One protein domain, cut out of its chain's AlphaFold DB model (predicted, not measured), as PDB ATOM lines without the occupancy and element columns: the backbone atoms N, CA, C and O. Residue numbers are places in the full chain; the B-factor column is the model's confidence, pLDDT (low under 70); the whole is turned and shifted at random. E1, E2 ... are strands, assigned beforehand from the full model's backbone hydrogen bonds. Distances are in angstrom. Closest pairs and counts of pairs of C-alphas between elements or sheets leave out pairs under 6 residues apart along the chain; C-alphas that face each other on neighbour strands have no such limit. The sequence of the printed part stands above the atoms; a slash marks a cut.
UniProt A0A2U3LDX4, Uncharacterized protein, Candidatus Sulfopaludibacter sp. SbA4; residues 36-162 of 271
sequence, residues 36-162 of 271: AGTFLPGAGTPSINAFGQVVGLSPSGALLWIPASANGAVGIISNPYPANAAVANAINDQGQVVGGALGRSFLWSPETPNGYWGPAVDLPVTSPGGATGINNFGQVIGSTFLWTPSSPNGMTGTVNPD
ATOM      1  N   ALA A  36      -5.685  -8.900 -58.215       63.62
ATOM      2  CA  ALA A  36      -6.851  -8.831 -57.344       63.62
ATOM      3  C   ALA A  36      -6.643  -9.772 -56.150       63.62
ATOM      4  O   ALA A  36      -6.685 -10.997 -56.289       63.62
ATOM      5  N   GLY A  37      -6.379  -9.214 -54.969       60.88
ATOM      6  CA  GLY A  37      -6.155  -9.991 -53.754       60.88
ATOM      7  C   GLY A  37      -6.469  -9.208 -52.488       60.88
ATOM      8  O   GLY A  37      -6.292  -7.995 -52.415       60.88
ATOM      9  N   THR A  38      -6.943  -9.910 -51.461       56.03
ATOM     10  CA  THR A  38      -7.154  -9.317 -50.142       56.03
ATOM     11  C   THR A  38      -5.822  -9.229 -49.407       56.03
ATOM     12  O   THR A  38      -5.367 -10.186 -48.783       56.03
ATOM     13  N   PHE A  39      -5.195  -8.054 -49.443       61.59
ATOM     14  CA  PHE A  39      -4.222  -7.710 -48.414       61.59
ATOM     15  C   PHE A  39      -4.958  -7.654 -47.076       61.59
ATOM     16  O   PHE A  39      -5.955  -6.939 -46.933       61.59
ATOM     17  N   LEU A  40      -4.501  -8.431 -46.096       56.69
ATOM     18  CA  LEU A  40      -5.078  -8.355 -44.761       56.69
ATOM     19  C   LEU A  40      -4.737  -6.977 -44.158       56.69
ATOM     20  O   LEU A  40      -3.559  -6.620 -44.092       56.69
ATOM     21  N   PRO A  41      -5.734  -6.181 -43.721       42.91
ATOM     22  CA  PRO A  41      -5.471  -4.893 -43.098       42.91
ATOM     23  C   PRO A  41      -4.631  -5.086 -41.831       42.91
ATOM     24  O   PRO A  41      -5.009  -5.850 -40.948       42.91
ATOM     25  N   GLY A  42      -3.493  -4.392 -41.746       48.28
ATOM     26  CA  GLY A  42      -2.546  -4.520 -40.632       48.28
ATOM     27  C   GLY A  42      -1.450  -5.573 -40.832       48.28
ATOM     28  O   GLY A  42      -0.568  -5.685 -39.985       48.28
ATOM     29  N   ALA A  43      -1.462  -6.308 -41.948       54.47
ATOM     30  CA  ALA A  43      -0.279  -7.018 -42.420       54.47
ATOM     31  C   ALA A  43       0.777  -5.997 -42.865       54.47
ATOM     32  O   ALA A  43       0.403  -4.934 -43.355       54.47
ATOM     33  N   GLY A  44       2.062  -6.288 -42.648       57.81
ATOM     34  CA  GLY A  44       3.177  -5.357 -42.860       57.81
ATOM     35  C   GLY A  44       3.120  -4.559 -44.170       57.81
ATOM     36  O   GLY A  44       2.485  -4.954 -45.147       57.81
ATOM     37  N   THR A  45       3.781  -3.401 -44.186       65.81
ATOM     38  CA  THR A  45       3.868  -2.567 -45.390       65.81
ATOM     39  C   THR A  45       4.481  -3.379 -46.532       65.81
ATOM     40  O   THR A  45       5.566  -3.929 -46.327       65.81
ATOM     41  N   PRO A  46       3.833  -3.469 -47.708       78.75
ATOM     42  CA  PRO A  46       4.411  -4.182 -48.836       78.75
ATOM     43  C   PRO A  46       5.767  -3.570 -49.196       78.75
ATOM     44  O   PRO A  46       5.948  -2.352 -49.126       78.75
ATOM     45  N   SER A  47       6.721  -4.421 -49.558       91.00
ATOM     46  CA  SER A  47       8.076  -4.022 -49.947       91.00
ATOM     47  C   SER A  47       8.303  -4.350 -51.420       91.00
ATOM     48  O   SER A  47       7.725  -5.310 -51.932       91.00
ATOM     49  N   ILE A  48       9.105  -3.532 -52.101       94.44
ATOM     50  CA  ILE A  48       9.388  -3.631 -53.535       94.44
ATOM     51  C   ILE A  48      10.891  -3.493 -53.786       94.44
ATOM     52  O   ILE A  48      11.540  -2.666 -53.144       94.44
ATOM     53  N   ASN A  49      11.435  -4.281 -54.716       96.75
ATOM     54  CA  ASN A  49      12.832  -4.176 -55.155       96.75
ATOM     55  C   ASN A  49      12.976  -3.480 -56.523       96.75
ATOM     56  O   ASN A  49      11.986  -3.173 -57.188       96.75
ATOM     57  N   ALA A  50      14.210  -3.259 -56.983       96.56
ATOM     58  CA  ALA A  50      14.499  -2.566 -58.243       96.56
ATOM     59  C   ALA A  50      14.021  -3.299 -59.516       96.56
ATOM     60  O   ALA A  50      13.869  -2.673 -60.569       96.56
ATOM     61  N   PHE A  51      13.772  -4.612 -59.445       97.06
ATOM     62  CA  PHE A  51      13.166  -5.375 -60.543       97.06
ATOM     63  C   PHE A  51      11.643  -5.183 -60.610       97.06
ATOM     64  O   PHE A  51      11.007  -5.554 -61.599       97.06
ATOM     65  N   GLY A  52      11.053  -4.593 -59.571       95.75
ATOM     66  CA  GLY A  52       9.619  -4.406 -59.418       95.75
ATOM     67  C   GLY A  52       8.926  -5.570 -58.713       95.75
ATOM     68  O   GLY A  52       7.705  -5.584 -58.669       95.75
ATOM     69  N   GLN A  53       9.645  -6.550 -58.157       96.44
ATOM     70  CA  GLN A  53       9.008  -7.612 -57.371       96.44
ATOM     71  C   GLN A  53       8.402  -7.031 -56.095       96.44
ATOM     72  O   GLN A  53       9.037  -6.202 -55.449       96.44
ATOM     73  N   VAL A  54       7.213  -7.493 -55.708       94.12
ATOM     74  CA  VAL A  54       6.492  -6.991 -54.527       94.12
ATOM     75  C   VAL A  54       6.235  -8.127 -53.551       94.12
ATOM     76  O   VAL A  54       5.755  -9.187 -53.949       94.12
ATOM     77  N   VAL A  55       6.501  -7.903 -52.266       92.50
ATOM     78  CA  VAL A  55       6.205  -8.864 -51.196       92.50
ATOM     79  C   VAL A  55       5.133  -8.367 -50.237       92.50
ATOM     80  O   VAL A  55       4.930  -7.163 -50.078       92.50
ATOM     81  N   GLY A  56       4.456  -9.307 -49.578       89.00
ATOM     82  CA  GLY A  56       3.481  -9.004 -48.537       89.00
ATOM     83  C   GLY A  56       2.798 -10.242 -47.954       89.00
ATOM     84  O   GLY A  56       3.380 -11.328 -47.862       89.00
ATOM     85  N   LEU A  57       1.531 -10.071 -47.568       84.00
ATOM     86  CA  LEU A  57       0.674 -11.122 -47.016       84.00
ATOM     87  C   LEU A  57      -0.541 -11.379 -47.908       84.00
ATOM     88  O   LEU A  57      -1.245 -10.448 -48.292       84.00
ATOM     89  N   SER A  58      -0.826 -12.656 -48.143       80.38
ATOM     90  CA  SER A  58      -2.075 -13.161 -48.716       80.38
ATOM     91  C   SER A  58      -2.837 -14.016 -47.691       80.38
ATOM     92  O   SER A  58      -2.238 -14.476 -46.715       80.38
ATOM     93  N   PRO A  59      -4.129 -14.327 -47.910       77.56
ATOM     94  CA  PRO A  59      -4.859 -15.284 -47.071       77.56
ATOM     95  C   PRO A  59      -4.194 -16.670 -46.980       77.56
ATOM     96  O   PRO A  59      -4.392 -17.385 -46.002       77.56
ATOM     97  N   SER A  60      -3.396 -17.041 -47.986       76.94
ATOM     98  CA  SER A  60      -2.645 -18.299 -48.068       76.94
ATOM     99  C   SER A  60      -1.228 -18.244 -47.472       76.94
ATOM    100  O   SER A  60      -0.512 -19.239 -47.537       76.94
ATOM    101  N   GLY A  61      -0.812 -17.112 -46.892       86.06
ATOM    102  CA  GLY A  61       0.526 -16.909 -46.324       86.06
ATOM    103  C   GLY A  61       1.355 -15.880 -47.093       86.06
ATOM    104  O   GLY A  61       0.805 -14.966 -47.718       86.06
ATOM    105  N   ALA A  62       2.680 -16.018 -47.033       90.12
ATOM    106  CA  ALA A  62       3.616 -15.075 -47.633       90.12
ATOM    107  C   ALA A  62       3.361 -14.932 -49.142       90.12
ATOM    108  O   ALA A  62       3.152 -15.921 -49.847       90.12
ATOM    109  N   LEU A  63       3.369 -13.694 -49.630       90.38
ATOM    110  CA  LEU A  63       3.138 -13.366 -51.033       90.38
ATOM    111  C   LEU A  63       4.402 -12.763 -51.640       90.38
ATOM    112  O   LEU A  63       5.007 -11.874 -51.042       90.38
ATOM    113  N   LEU A  64       4.749 -13.224 -52.840       93.06
ATOM    114  CA  LEU A  64       5.746 -12.632 -53.724       93.06
ATOM    115  C   LEU A  64       5.139 -12.504 -55.127       93.06
ATOM    116  O   LEU A  64       4.870 -13.506 -55.787       93.06
ATOM    117  N   TRP A  65       4.917 -11.276 -55.586       94.00
ATOM    118  CA  TRP A  65       4.588 -10.976 -56.976       94.00
ATOM    119  C   TRP A  65       5.863 -10.720 -57.774       94.00
ATOM    120  O   TRP A  65       6.743  -9.978 -57.335       94.00
ATOM    121  N   ILE A  66       5.952 -11.335 -58.950       95.06
ATOM    122  CA  ILE A  66       7.145 -11.321 -59.796       95.06
ATOM    123  C   ILE A  66       6.736 -10.876 -61.192       95.06
ATOM    124  O   ILE A  66       6.000 -11.613 -61.856       95.06
ATOM    125  N   PRO A  67       7.200  -9.712 -61.669       95.00
ATOM    126  CA  PRO A  67       6.870  -9.276 -63.011       95.00
ATOM    127  C   PRO A  67       7.592 -10.149 -64.047       95.00
ATOM    128  O   PRO A  67       8.718 -10.596 -63.840       95.00
ATOM    129  N   ALA A  68       6.953 -10.383 -65.193       93.81
ATOM    130  CA  ALA A  68       7.513 -11.169 -66.296       93.81
ATOM    131  C   ALA A  68       8.743 -10.498 -66.943       93.81
ATOM    132  O   ALA A  68       9.551 -11.152 -67.599       93.81
ATOM    133  N   SER A  69       8.882  -9.187 -66.751       94.62
ATOM    134  CA  SER A  69      10.031  -8.364 -67.126       94.62
ATOM    135  C   SER A  69      10.207  -7.261 -66.090       94.62
ATOM    136  O   SER A  69       9.213  -6.835 -65.510       94.62
ATOM    137  N   ALA A  70      11.421  -6.739 -65.903       96.00
ATOM    138  CA  ALA A  70      11.680  -5.675 -64.929       96.00
ATOM    139  C   ALA A  70      10.653  -4.529 -65.031       96.00
ATOM    140  O   ALA A  70      10.462  -3.961 -66.110       96.00
ATOM    141  N   ASN A  71       9.994  -4.207 -63.914       92.38
ATOM    142  CA  ASN A  71       8.964  -3.166 -63.786       92.38
ATOM    143  C   ASN A  71       7.746  -3.319 -64.728       92.38
ATOM    144  O   ASN A  71       7.011  -2.359 -64.956       92.38
ATOM    145  N   GLY A  72       7.529  -4.506 -65.303       91.38
ATOM    146  CA  GLY A  72       6.374  -4.796 -66.153       91.38
ATOM    147  C   GLY A  72       5.097  -4.985 -65.335       91.38
ATOM    148  O   GLY A  72       5.157  -5.458 -64.214       91.38
ATOM    149  N   ALA A  73       3.931  -4.667 -65.899       89.69
ATOM    150  CA  ALA A  73       2.646  -4.762 -65.188       89.69
ATOM    151  C   ALA A  73       2.036  -6.181 -65.141       89.69
ATOM    152  O   ALA A  73       1.016  -6.396 -64.495       89.69
ATOM    153  N   VAL A  74       2.635  -7.147 -65.843       91.31
ATOM    154  CA  VAL A  74       2.182  -8.545 -65.901       91.31
ATOM    155  C   VAL A  74       3.207  -9.422 -65.204       91.31
ATOM    156  O   VAL A  74       4.407  -9.228 -65.390       91.31
ATOM    157  N   GLY A  75       2.744 -10.403 -64.434       92.94
ATOM    158  CA  GLY A  75       3.611 -11.244 -63.625       92.94
ATOM    159  C   GLY A  75       2.935 -12.508 -63.117       92.94
ATOM    160  O   GLY A  75       1.835 -12.865 -63.543       92.94
ATOM    161  N   ILE A  76       3.610 -13.174 -62.190       92.69
ATOM    162  CA  ILE A  76       3.126 -14.362 -61.488       92.69
ATOM    163  C   ILE A  76       3.153 -14.135 -59.976       92.69
ATOM    164  O   ILE A  76       3.904 -13.299 -59.473       92.69
ATOM    165  N   ILE A  77       2.349 -14.913 -59.252       90.75
ATOM    166  CA  ILE A  77       2.385 -14.984 -57.789       90.75
ATOM    167  C   ILE A  77       3.130 -16.254 -57.383       90.75
ATOM    168  O   ILE A  77       2.847 -17.338 -57.891       90.75
ATOM    169  N   SER A  78       4.056 -16.111 -56.444       91.44
ATOM    170  CA  SER A  78       4.769 -17.197 -55.782       91.44
ATOM    171  C   SER A  78       4.591 -17.092 -54.265       91.44
ATOM    172  O   SER A  78       4.312 -16.016 -53.728       91.44
ATOM    173  N   ASN A  79       4.748 -18.220 -53.573       91.06
ATOM    174  CA  ASN A  79       4.798 -18.274 -52.117       91.06
ATOM    175  C   ASN A  79       6.241 -18.606 -51.687       91.06
ATOM    176  O   ASN A  79       6.644 -19.766 -51.806       91.06
ATOM    177  N   PRO A  80       7.016 -17.622 -51.191       91.75
ATOM    178  CA  PRO A  80       8.416 -17.826 -50.820       91.75
ATOM    179  C   PRO A  80       8.582 -18.663 -49.539       91.75
ATOM    180  O   PRO A  80       9.686 -19.095 -49.222       91.75
ATOM    181  N   TYR A  81       7.507 -18.911 -48.783       89.50
ATOM    182  CA  TYR A  81       7.559 -19.722 -47.570       89.50
ATOM    183  C   TYR A  81       6.211 -20.427 -47.330       89.50
ATOM    184  O   TYR A  81       5.296 -19.822 -46.762       89.50
ATOM    185  N   PRO A  82       6.057 -21.705 -47.736       76.75
ATOM    186  CA  PRO A  82       4.779 -22.423 -47.726       76.75
ATOM    187  C   PRO A  82       4.376 -22.913 -46.321       76.75
ATOM    188  O   PRO A  82       4.016 -24.073 -46.131       76.75
ATOM    189  N   ALA A  83       4.436 -22.034 -45.319       76.75
ATOM    190  CA  ALA A  83       3.881 -22.262 -43.992       76.75
ATOM    191  C   ALA A  83       2.634 -21.400 -43.774       76.75
ATOM    192  O   ALA A  83       2.563 -20.238 -44.183       76.75
ATOM    193  N   ASN A  84       1.657 -21.965 -43.067       72.12
ATOM    194  CA  ASN A  84       0.459 -21.236 -42.668       72.12
ATOM    195  C   ASN A  84       0.838 -20.019 -41.806       72.12
ATOM    196  O   ASN A  84       1.708 -20.115 -40.940       72.12
ATOM    197  N   ALA A  85       0.159 -18.891 -42.028       76.38
ATOM    198  CA  ALA A  85       0.383 -17.626 -41.318       76.38
ATOM    199  C   ALA A  85       1.798 -17.021 -41.467       76.38
ATOM    200  O   ALA A  85       2.227 -16.241 -40.616       76.38
ATOM    201  N   ALA A  86       2.523 -17.360 -42.538       87.12
ATOM    202  CA  ALA A  86       3.752 -16.666 -42.902       87.12
ATOM    203  C   ALA A  86       3.456 -15.283 -43.505       87.12
ATOM    204  O   ALA A  86       2.492 -15.127 -44.252       87.12
ATOM    205  N   VAL A  87       4.308 -14.302 -43.219       89.06
ATOM    206  CA  VAL A  87       4.280 -12.951 -43.802       89.06
ATOM    207  C   VAL A  87       5.640 -12.671 -44.423       89.06
ATOM    208  O   VAL A  87       6.650 -12.876 -43.752       89.06
ATOM    209  N   ALA A  88       5.677 -12.187 -45.667       92.62
ATOM    210  CA  ALA A  88       6.887 -11.618 -46.255       92.62
ATOM    211  C   ALA A  88       6.920 -10.108 -45.984       92.62
ATOM    212  O   ALA A  88       5.981  -9.395 -46.334       92.62
ATOM    213  N   ASN A  89       7.985  -9.639 -45.335       91.75
ATOM    214  CA  ASN A  89       8.095  -8.265 -44.838       91.75
ATOM    215  C   ASN A  89       9.022  -7.397 -45.696       91.75
ATOM    216  O   ASN A  89       8.780  -6.202 -45.827       91.75
ATOM    217  N   ALA A  90      10.087  -7.973 -46.262       95.81
ATOM    218  CA  ALA A  90      11.066  -7.220 -47.041       95.81
ATOM    219  C   ALA A  90      11.697  -8.058 -48.156       95.81
ATOM    220  O   ALA A  90      11.744  -9.288 -48.073       95.81
ATOM    221  N   ILE A  91      12.183  -7.366 -49.187       98.00
ATOM    222  CA  ILE A  91      12.854  -7.939 -50.354       98.00
ATOM    223  C   ILE A  91      14.069  -7.082 -50.749       98.00
ATOM    224  O   ILE A  91      14.014  -5.861 -50.618       98.00
ATOM    225  N   ASN A  92      15.156  -7.706 -51.216       98.31
ATOM    226  CA  ASN A  92      16.325  -7.005 -51.779       98.31
ATOM    227  C   ASN A  92      16.387  -7.106 -53.319       98.31
ATOM    228  O   ASN A  92      15.580  -7.800 -53.942       98.31
ATOM    229  N   ASP A  93      17.361  -6.452 -53.955       98.12
ATOM    230  CA  ASP A  93      17.488  -6.389 -55.424       98.12
ATOM    231  C   ASP A  93      17.971  -7.695 -56.078       98.12
ATOM    232  O   ASP A  93      17.917  -7.839 -57.300       98.12
ATOM    233  N   GLN A  94      18.413  -8.674 -55.283       97.94
ATOM    234  CA  GLN A  94      18.628 -10.049 -55.754       97.94
ATOM    235  C   GLN A  94      17.328 -10.866 -55.776       97.94
ATOM    236  O   GLN A  94      17.298 -11.975 -56.311       97.94
ATOM    237  N   GLY A  95      16.255 -10.328 -55.198       98.12
ATOM    238  CA  GLY A  95      14.976 -11.003 -55.024       98.12
ATOM    239  C   GLY A  95      14.914 -11.875 -53.772       98.12
ATOM    240  O   GLY A  95      13.993 -12.675 -53.653       98.12
ATOM    241  N   GLN A  96      15.862 -11.761 -52.835       98.50
ATOM    242  CA  GLN A  96      15.774 -12.479 -51.563       98.50
ATOM    243  C   GLN A  96      14.672 -11.883 -50.699       98.50
ATOM    244  O   GLN A  96      14.582 -10.664 -50.566       98.50
ATOM    245  N   VAL A  97      13.871 -12.743 -50.079       97.81
ATOM    246  CA  VAL A  97      12.703 -12.357 -49.288       97.81
ATOM    247  C   VAL A  97      12.903 -12.764 -47.840       97.81
ATOM    248  O   VAL A  97      13.277 -13.899 -47.552       97.81
ATOM    249  N   VAL A  98      12.593 -11.861 -46.917       96.75
ATOM    250  CA  VAL A  98      12.599 -12.145 -45.480       96.75
ATOM    251  C   VAL A  98      11.239 -11.886 -44.864       96.75
ATOM    252  O   VAL A  98      10.435 -11.094 -45.365       96.75
ATOM    253  N   GLY A  99      10.978 -12.554 -43.749       94.12
ATOM    254  CA  GLY A  99       9.697 -12.434 -43.083       94.12
ATOM    255  C   GLY A  99       9.608 -13.203 -41.779       94.12
ATOM    256  O   GLY A  99      10.622 -13.523 -41.148       94.12
ATOM    257  N   GLY A 100       8.376 -13.493 -41.372       91.31
ATOM    258  CA  GLY A 100       8.086 -14.221 -40.146       91.31
ATOM    259  C   GLY A 100       6.989 -15.263 -40.303       91.31
ATOM    260  O   GLY A 100       6.029 -15.058 -41.041       91.31
ATOM    261  N   ALA A 101       7.114 -16.368 -39.571       88.38
ATOM    262  CA  ALA A 101       6.090 -17.401 -39.447       88.38
ATOM    263  C   ALA A 101       6.144 -18.012 -38.040       88.38
ATOM    264  O   ALA A 101       7.193 -18.486 -37.609       88.38
ATOM    265  N   LEU A 102       5.024 -17.991 -37.307       84.19
ATOM    266  CA  LEU A 102       4.887 -18.648 -35.993       84.19
ATOM    267  C   LEU A 102       6.031 -18.328 -34.995       84.19
ATOM    268  O   LEU A 102       6.526 -19.207 -34.292       84.19
ATOM    269  N   GLY A 103       6.478 -17.066 -34.950       82.56
ATOM    270  CA  GLY A 103       7.555 -16.604 -34.056       82.56
ATOM    271  C   GLY A 103       8.986 -16.869 -34.550       82.56
ATOM    272  O   GLY A 103       9.945 -16.553 -33.843       82.56
ATOM    273  N   ARG A 104       9.142 -17.423 -35.755       89.12
ATOM    274  CA  ARG A 104      10.429 -17.613 -36.436       89.12
ATOM    275  C   ARG A 104      10.626 -16.549 -37.501       89.12
ATOM    276  O   ARG A 104       9.651 -16.078 -38.083       89.12
ATOM    277  N   SER A 105      11.882 -16.210 -37.763       94.19
ATOM    278  CA  SER A 105      12.265 -15.411 -38.930       94.19
ATOM    279  C   SER A 105      12.741 -16.344 -40.037       94.19
ATOM    280  O   SER A 105      13.472 -17.289 -39.743       94.19
ATOM    281  N   PHE A 106      12.368 -16.075 -41.285       94.94
ATOM    282  CA  PHE A 106      12.851 -16.845 -42.431       94.94
ATOM    283  C   PHE A 106      13.597 -15.958 -43.428       94.94
ATOM    284  O   PHE A 106      13.360 -14.749 -43.502       94.94
ATOM    285  N   LEU A 107      14.465 -16.595 -44.209       97.38
ATOM    286  CA  LEU A 107      15.073 -16.070 -45.427       97.38
ATOM    287  C   LEU A 107      14.749 -17.042 -46.562       97.38
ATOM    288  O   LEU A 107      15.015 -18.237 -46.451       97.38
ATOM    289  N   TRP A 108      14.176 -16.534 -47.643       97.88
ATOM    290  CA  TRP A 108      14.030 -17.220 -48.918       97.88
ATOM    291  C   TRP A 108      14.959 -16.568 -49.933       97.88
ATOM    292  O   TRP A 108      15.038 -15.341 -50.003       97.88
ATOM    293  N   SER A 109      15.654 -17.374 -50.729       97.75
ATOM    294  CA  SER A 109      16.539 -16.870 -51.775       97.75
ATOM    295  C   SER A 109      16.212 -17.548 -53.088       97.75
ATOM    296  O   SER A 109      16.200 -18.778 -53.118       97.75
ATOM    297  N   PRO A 110      16.008 -16.796 -54.178       97.38
ATOM    298  CA  PRO A 110      15.838 -17.414 -55.476       97.38
ATOM    299  C   PRO A 110      17.164 -18.049 -55.927       97.38
ATOM    300  O   PRO A 110      18.245 -17.578 -55.567       97.38
ATOM    301  N   GLU A 111      17.100 -19.120 -56.722       95.88
ATOM    302  CA  GLU A 111      18.306 -19.739 -57.311       95.88
ATOM    303  C   GLU A 111      18.979 -18.849 -58.360       95.88
ATOM    304  O   GLU A 111      20.179 -18.950 -58.609       95.88
ATOM    305  N   THR A 112      18.189 -17.987 -58.993       95.75
ATOM    306  CA  THR A 112      18.641 -17.000 -59.973       95.75
ATOM    307  C   THR A 112      18.117 -15.627 -59.567       95.75
ATOM    308  O   THR A 112      17.014 -15.555 -59.024       95.75
ATOM    309  N   PRO A 113      18.859 -14.529 -59.801       97.25
ATOM    310  CA  PRO A 113      18.413 -13.199 -59.393       97.25
ATOM    311  C   PRO A 113      17.006 -12.884 -59.909       97.25
ATOM    312  O   PRO A 113      16.739 -13.023 -61.103       97.25
ATOM    313  N   ASN A 114      16.115 -12.456 -59.011       96.38
ATOM    314  CA  ASN A 114      14.704 -12.156 -59.297       96.38
ATOM    315  C   ASN A 114      13.879 -13.348 -59.838       96.38
ATOM    316  O   ASN A 114      12.788 -13.161 -60.381       96.38
ATOM    317  N   GLY A 115      14.379 -14.579 -59.690       95.44
ATOM    318  CA  GLY A 115      13.675 -15.804 -60.059       95.44
ATOM    319  C   GLY A 115      12.466 -16.093 -59.162       95.44
ATOM    320  O   GLY A 115      12.266 -15.466 -58.125       95.44
ATOM    321  N   TYR A 116      11.650 -17.071 -59.561       93.44
ATOM    322  CA  TYR A 116      10.414 -17.445 -58.855       93.44
ATOM    323  C   TYR A 116      10.525 -18.700 -57.990       93.44
ATOM    324  O   TYR A 116       9.570 -19.052 -57.293       93.44
ATOM    325  N   TRP A 117      11.674 -19.371 -58.048       94.12
ATOM    326  CA  TRP A 117      11.949 -20.606 -57.331       94.12
ATOM    327  C   TRP A 117      13.245 -20.485 -56.536       94.12
ATOM    328  O   TRP A 117      14.217 -19.880 -56.997       94.12
ATOM    329  N   GLY A 118      13.243 -21.074 -55.345       95.00
ATOM    330  CA  GLY A 118      14.390 -21.081 -54.456       95.00
ATOM    331  C   GLY A 118      14.080 -21.723 -53.103       95.00
ATOM    332  O   GLY A 118      12.904 -21.928 -52.774       95.00
ATOM    333  N   PRO A 119      15.113 -22.064 -52.318       95.88
ATOM    334  CA  PRO A 119      14.946 -22.581 -50.968       95.88
ATOM    335  C   PRO A 119      14.614 -21.477 -49.954       95.88
ATOM    336  O   PRO A 119      15.014 -20.321 -50.105       95.88
ATOM    337  N   ALA A 120      13.965 -21.876 -48.860       95.19
ATOM    338  CA  ALA A 120      13.866 -21.075 -47.647       95.19
ATOM    339  C   ALA A 120      14.559 -21.755 -46.465       95.19
ATOM    340  O   ALA A 120      14.592 -22.982 -46.369       95.19
ATOM    341  N   VAL A 121      15.076 -20.942 -45.548       94.88
ATOM    342  CA  VAL A 121      15.672 -21.376 -44.283       94.88
ATOM    343  C   VAL A 121      15.107 -20.561 -43.129       94.88
ATOM    344  O   VAL A 121      14.842 -19.365 -43.263       94.88
ATOM    345  N   ASP A 122      14.969 -21.211 -41.977       94.44
ATOM    346  CA  ASP A 122      14.740 -20.510 -40.718       94.44
ATOM    347  C   ASP A 122      16.063 -19.869 -40.278       94.44
ATOM    348  O   ASP A 122      17.101 -20.534 -40.200       94.44
ATOM    349  N   LEU A 123      16.036 -18.573 -39.975       95.31
ATOM    350  CA  LEU A 123      17.180 -17.906 -39.364       95.31
ATOM    351  C   LEU A 123      17.320 -18.383 -37.910       95.31
ATOM    352  O   LEU A 123      16.306 -18.619 -37.246       95.31
ATOM    353  N   PRO A 124      18.550 -18.489 -37.370       93.69
ATOM    354  CA  PRO A 124      18.803 -18.981 -36.014       93.69
ATOM    355  C   PRO A 124      18.472 -17.921 -34.941       93.69
ATOM    356  O   PRO A 124      19.286 -17.617 -34.073       93.69
ATOM    357  N   VAL A 125      17.281 -17.326 -35.024       90.50
ATOM    358  CA  VAL A 125      16.759 -16.283 -34.136       90.50
ATOM    359  C   VAL A 125      15.282 -16.520 -33.847       90.50
ATOM    360  O   VAL A 125      14.484 -16.836 -34.730       90.50
ATOM    361  N   THR A 126      14.898 -16.290 -32.598       85.00
ATOM    362  CA  THR A 126      13.497 -16.159 -32.196       85.00
ATOM    363  C   THR A 126      13.183 -14.677 -32.066       85.00
ATOM    364  O   THR A 126      13.703 -14.014 -31.168       85.00
ATOM    365  N   SER A 127      12.355 -14.147 -32.961       81.94
ATOM    366  CA  SER A 127      11.979 -12.733 -32.956       81.94
ATOM    367  C   SER A 127      10.468 -12.615 -33.138       81.94
ATOM    368  O   SER A 127       9.949 -12.982 -34.198       81.94
ATOM    369  N   PRO A 128       9.734 -12.142 -32.115       75.00
ATOM    370  CA  PRO A 128       8.333 -11.783 -32.273       75.00
ATOM    371  C   PRO A 128       8.196 -10.732 -33.385       75.00
ATOM    372  O   PRO A 128       8.773  -9.652 -33.294       75.00
ATOM    373  N   GLY A 129       7.462 -11.068 -34.450       78.88
ATOM    374  CA  GLY A 129       7.318 -10.229 -35.651       78.88
ATOM    375  C   GLY A 129       8.192 -10.644 -36.845       78.88
ATOM    376  O   GLY A 129       7.911 -10.225 -37.964       78.88
ATOM    377  N   GLY A 130       9.172 -11.531 -36.640       91.12
ATOM    378  CA  GLY A 130      10.047 -12.035 -37.700       91.12
ATOM    379  C   GLY A 130      11.112 -11.033 -38.154       91.12
ATOM    380  O   GLY A 130      11.350 -10.005 -37.518       91.12
ATOM    381  N   ALA A 131      11.759 -11.342 -39.277       95.31
ATOM    382  CA  ALA A 131      12.671 -10.420 -39.939       95.31
ATOM    383  C   ALA A 131      11.878  -9.281 -40.593       95.31
ATOM    384  O   ALA A 131      10.850  -9.522 -41.225       95.31
ATOM    385  N   THR A 132      12.355  -8.048 -40.448       94.06
ATOM    386  CA  THR A 132      11.664  -6.827 -40.891       94.06
ATOM    387  C   THR A 132      12.387  -6.094 -42.013       94.06
ATOM    388  O   THR A 132      11.791  -5.229 -42.646       94.06
ATOM    389  N   GLY A 133      13.648  -6.429 -42.288       96.19
ATOM    390  CA  GLY A 133      14.435  -5.772 -43.326       96.19
ATOM    391  C   GLY A 133      15.578  -6.640 -43.828       96.19
ATOM    392  O   GLY A 133      16.095  -7.491 -43.103       96.19
ATOM    393  N   ILE A 134      15.970  -6.402 -45.075       98.44
ATOM    394  CA  ILE A 134      17.113  -7.024 -45.738       98.44
ATOM    395  C   ILE A 134      17.796  -5.976 -46.625       98.44
ATOM    396  O   ILE A 134      17.107  -5.151 -47.222       98.44
ATOM    397  N   ASN A 135      19.128  -5.981 -46.697       98.50
ATOM    398  CA  ASN A 135      19.885  -5.130 -47.625       98.50
ATOM    399  C   ASN A 135      20.391  -5.919 -48.852       98.50
ATOM    400  O   ASN A 135      20.261  -7.145 -48.922       98.50
ATOM    401  N   ASN A 136      21.013  -5.241 -49.817       98.44
ATOM    402  CA  ASN A 136      21.511  -5.861 -51.052       98.44
ATOM    403  C   ASN A 136      22.740  -6.769 -50.881       98.44
ATOM    404  O   ASN A 136      23.108  -7.489 -51.810       98.44
ATOM    405  N   PHE A 137      23.374  -6.774 -49.706       98.56
ATOM    406  CA  PHE A 137      24.371  -7.788 -49.349       98.56
ATOM    407  C   PHE A 137      23.724  -9.075 -48.810       98.56
ATOM    408  O   PHE A 137      24.387 -10.108 -48.720       98.56
ATOM    409  N   GLY A 138      22.445  -9.022 -48.430       98.56
ATOM    410  CA  GLY A 138      21.721 -10.113 -47.786       98.56
ATOM    411  C   GLY A 138      21.800 -10.088 -46.257       98.56
ATOM    412  O   GLY A 138      21.458 -11.081 -45.619       98.56
ATOM    413  N   GLN A 139      22.254  -8.992 -45.634       98.75
ATOM    414  CA  GLN A 139      22.135  -8.838 -44.180       98.75
ATOM    415  C   GLN A 139      20.667  -8.675 -43.807       98.75
ATOM    416  O   GLN A 139      19.953  -7.901 -44.441       98.75
ATOM    417  N   VAL A 140      20.238  -9.370 -42.758       98.56
ATOM    418  CA  VAL A 140      18.843  -9.409 -42.321       98.56
ATOM    419  C   VAL A 140      18.720  -8.789 -40.940       98.56
ATOM    420  O   VAL A 140      19.493  -9.108 -40.039       98.56
ATOM    421  N   ILE A 141      17.721  -7.936 -40.760       97.75
ATOM    422  CA  ILE A 141      17.370  -7.359 -39.465       97.75
ATOM    423  C   ILE A 141      15.992  -7.827 -39.009       97.75
ATOM    424  O   ILE A 141      15.100  -8.104 -39.812       97.75
ATOM    425  N   GLY A 142      15.816  -7.865 -37.698       95.25
ATOM    426  CA  GLY A 142      14.519  -7.866 -37.031       95.25
ATOM    427  C   GLY A 142      14.615  -7.010 -35.777       95.25
ATOM    428  O   GLY A 142      15.693  -6.516 -35.455       95.25
ATOM    429  N   SER A 143      13.513  -6.853 -35.044       93.06
ATOM    430  CA  SER A 143      13.407  -5.910 -33.913       93.06
ATOM    431  C   SER A 143      14.526  -6.022 -32.868       93.06
ATOM    432  O   SER A 143      14.834  -5.040 -32.193       93.06
ATOM    433  N   THR A 144      15.139  -7.198 -32.736       94.50
ATOM    434  CA  THR A 144      16.148  -7.513 -31.719       94.50
ATOM    435  C   THR A 144      17.461  -8.070 -32.279       94.50
ATOM    436  O   THR A 144      18.266  -8.591 -31.505       94.50
ATOM    437  N   PHE A 145      17.690  -8.038 -33.599       96.25
ATOM    438  CA  PHE A 145      18.877  -8.672 -34.177       96.25
ATOM    439  C   PHE A 145      19.365  -8.051 -35.491       96.25
ATOM    440  O   PHE A 145      18.597  -7.495 -36.274       96.25
ATOM    441  N   LEU A 146      20.658  -8.263 -35.749       97.94
ATOM    442  CA  LEU A 146      21.298  -8.186 -37.061       97.94
ATOM    443  C   LEU A 146      21.913  -9.557 -37.366       97.94
ATOM    444  O   LEU A 146      22.757 -10.041 -36.614       97.94
ATOM    445  N   TRP A 147      21.513 -10.180 -38.467       98.38
ATOM    446  CA  TRP A 147      22.117 -11.393 -39.010       98.38
ATOM    447  C   TRP A 147      22.914 -11.041 -40.264       98.38
ATOM    448  O   TRP A 147      22.444 -10.300 -41.124       98.38
ATOM    449  N   THR A 148      24.140 -11.550 -40.361       98.31
ATOM    450  CA  THR A 148      25.035 -11.302 -41.499       98.31
ATOM    451  C   THR A 148      25.361 -12.623 -42.184       98.31
ATOM    452  O   THR A 148      25.820 -13.545 -41.498       98.31
ATOM    453  N   PRO A 149      25.149 -12.739 -43.507       98.12
ATOM    454  CA  PRO A 149      25.477 -13.954 -44.226       98.12
ATOM    455  C   PRO A 149      27.000 -14.123 -44.320       98.12
ATOM    456  O   PRO A 149      27.748 -13.150 -44.408       98.12
ATOM    457  N   SER A 150      27.475 -15.370 -44.338       97.00
ATOM    458  CA  SER A 150      28.908 -15.701 -44.451       97.00
ATOM    459  C   SER A 150      29.510 -15.317 -45.810       97.00
ATOM    460  O   SER A 150      30.727 -15.267 -45.967       97.00
ATOM    461  N   SER A 151      28.657 -15.076 -46.803       97.06
ATOM    462  CA  SER A 151      28.998 -14.597 -48.145       97.06
ATOM    463  C   SER A 151      27.836 -13.750 -48.675       97.06
ATOM    464  O   SER A 151      26.711 -13.972 -48.220       97.06
ATOM    465  N   PRO A 152      28.058 -12.804 -49.607       98.12
ATOM    466  CA  PRO A 152      26.981 -11.978 -50.152       98.12
ATOM    467  C   PRO A 152      25.807 -12.835 -50.642       98.12
ATOM    468  O   PRO A 152      26.009 -13.762 -51.426       98.12
ATOM    469  N   ASN A 153      24.594 -12.523 -50.182       98.00
ATOM    470  CA  ASN A 153      23.347 -13.228 -50.501       98.00
ATOM    471  C   ASN A 153      23.337 -14.724 -50.120       98.00
ATOM    472  O   ASN A 153      22.506 -15.491 -50.604       98.00
ATOM    473  N   GLY A 154      24.244 -15.164 -49.247       97.81
ATOM    474  CA  GLY A 154      24.280 -16.537 -48.752       97.81
ATOM    475  C   GLY A 154      23.111 -16.868 -47.818       97.81
ATOM    476  O   GLY A 154      22.569 -15.998 -47.146       97.81
ATOM    477  N   MET A 155      22.768 -18.155 -47.729       96.94
ATOM    478  CA  MET A 155      21.705 -18.679 -46.850       96.94
ATOM    479  C   MET A 155      22.208 -19.087 -45.457       96.94
ATOM    480  O   MET A 155      21.436 -19.516 -44.602       96.94
ATOM    481  N   THR A 156      23.516 -18.997 -45.226       97.69
ATOM    482  CA  THR A 156      24.167 -19.292 -43.946       97.69
ATOM    483  C   THR A 156      24.894 -18.054 -43.447       97.69
ATOM    484  O   THR A 156      25.316 -17.210 -44.238       97.69
ATOM    485  N   GLY A 157      25.024 -17.925 -42.130       97.12
ATOM    486  CA  GLY A 157      25.541 -16.713 -41.513       97.12
ATOM    487  C   GLY A 157      25.435 -16.741 -39.999       97.12
ATOM    488  O   GLY A 157      25.070 -17.757 -39.403       97.12
ATOM    489  N   THR A 158      25.726 -15.604 -39.381       97.31
ATOM    490  CA  THR A 158      25.779 -15.458 -37.925       97.31
ATOM    491  C   THR A 158      24.981 -14.257 -37.447       97.31
ATOM    492  O   THR A 158      24.966 -13.205 -38.086       97.31
ATOM    493  N   VAL A 159      24.361 -14.409 -36.280       97.56
ATOM    494  CA  VAL A 159      23.690 -13.321 -35.564       97.56
ATOM    495  C   VAL A 159      24.731 -12.517 -34.800       97.56
ATOM    496  O   VAL A 159      25.606 -13.089 -34.150       97.56
ATOM    497  N   ASN A 160      24.631 -11.195 -34.862       97.31
ATOM    498  CA  ASN A 160      25.438 -10.311 -34.043       97.31
ATOM    499  C   ASN A 160      25.029 -10.452 -32.564       97.31
ATOM    500  O   ASN A 160      23.863 -10.220 -32.250       97.31
ATOM    501  N   PRO A 161      25.948 -10.823 -31.654       95.88
ATOM    502  CA  PRO A 161      25.608 -11.060 -30.252       95.88
ATOM    503  C   PRO A 161      25.455  -9.772 -29.426       95.88
ATOM    504  O   PRO A 161      25.146  -9.853 -28.238       95.88
ATOM    505  N   ASP A 162      25.713  -8.592 -29.998       96.75
ATOM    506  CA  ASP A 162      25.645  -7.328 -29.267       96.75
ATOM    507  C   ASP A 162      24.202  -6.989 -28.868       96.75
ATOM    508  O   ASP A 162      23.320  -6.799 -29.707       96.75
TER     509      ASP A 162
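What this domain is: This is residues 36 to 162 of the 271 residues of an uncharacterized protein of Candidatus Sulfopaludibacter sp. SbA4 (UniProt A0A2U3LDX4). Three small antiparallel sheets stand one behind another in a row along the longest axis, like three slabs set face to face: E1 to E3 at one end, E4 to E7 in the middle and E8 to E11 at the other end. Each sheet is made of strands that follow one another in the chain, and the first and last printed residues lie at opposite ends of the row. The printed part has 127 residues with eleven named strands, E1 to E11, and no named helix; the class is all strand, though under half of the residues, 53 of 127, are in named elements. The sheets have the orders E1, E2, E3, then E4, E5, E6, E7, then E8, E9, E10, E11. The whole is compact, with a radius of gyration of the C-alphas of 13.4 A and spans of 43 by 30 by 20 A.

How they stand to each other: Residues 36 to 53 hold no named element, but residues 47 to 48 pair antiparallel with residues 54 to 55 of E1, residues 54 to 58. E1 forms a hairpin with E2, residues 61 to 67, where N 56 and O 63 are 3.0 A apart, within hydrogen-bond range. E2 and E3, residues 75 to 78, form the next hairpin, with N 66 and O 76 at 2.9 A. These three make a meander, each strand the antiparallel neighbour of the one before. A second meander holds E4, residues 87 to 91, E5, residues 97 to 101, E6, residues 104 to 108, and E7, residues 120 to 126. In it N 89 and O 98 are 2.8 A apart, N 97 and O 108 2.8 A, and N 121 and O 107 2.9 A. This sheet is strongly twisted, with edge strands E4 and E7. The third meander is E8, residues 131 to 134, E9, residues 140 to 142, E10, residues 145 to 149, and E11, residues 157 to 159. Here N 132 and O 141 are 2.8 A apart, N 147 and O 140 2.8 A, and N 148 and O 158 2.9 A. The three sheets form a stack of sheets, face to face in turn. The first and second have best planes 39 degrees apart; the closest C-alphas of E1 and E4 are those of Gly 56 and Ala 88, at 4.9 A. The second and third have best planes 17 degrees apart; the closest C-alphas of E5 and E8 are those of Gly 99 and Ala 131, at 4.8 A. E1 and E8 are apart.

Where its parts are: E1 starts at C-alpha 54, (6.492, -6.991, -54.527), and is 12.1 A long from first to last C-alpha. E2 measures 19.4 A, E3 9.9 A and E4 11.9 A. E5 measures 12.9 A, E6 13.0 A and E7 16.2 A, with C-alpha 126 at (13.497, -16.159, -32.196). E8 measures 8.1 A, E9 7.0 A, E10 13.1 A and E11 7.1 A, ending at C-alpha 159, (23.690, -13.321, -35.564).

The domain as a whole: The C-alphas of Val 74 and Asp 162 are the two farthest apart, at 43.5 A, and those of Ala 36 and Asp 162, first and last printed, are 43.0 A apart. The printed part has no cut. The link from E6 to E7, with 11 residues, is long; that from E3 to E4 is short and that from E7 to E8 is tight. The mean pLDDT of the printed part is 90.1, and residues 36 to 45 of this model are under 70.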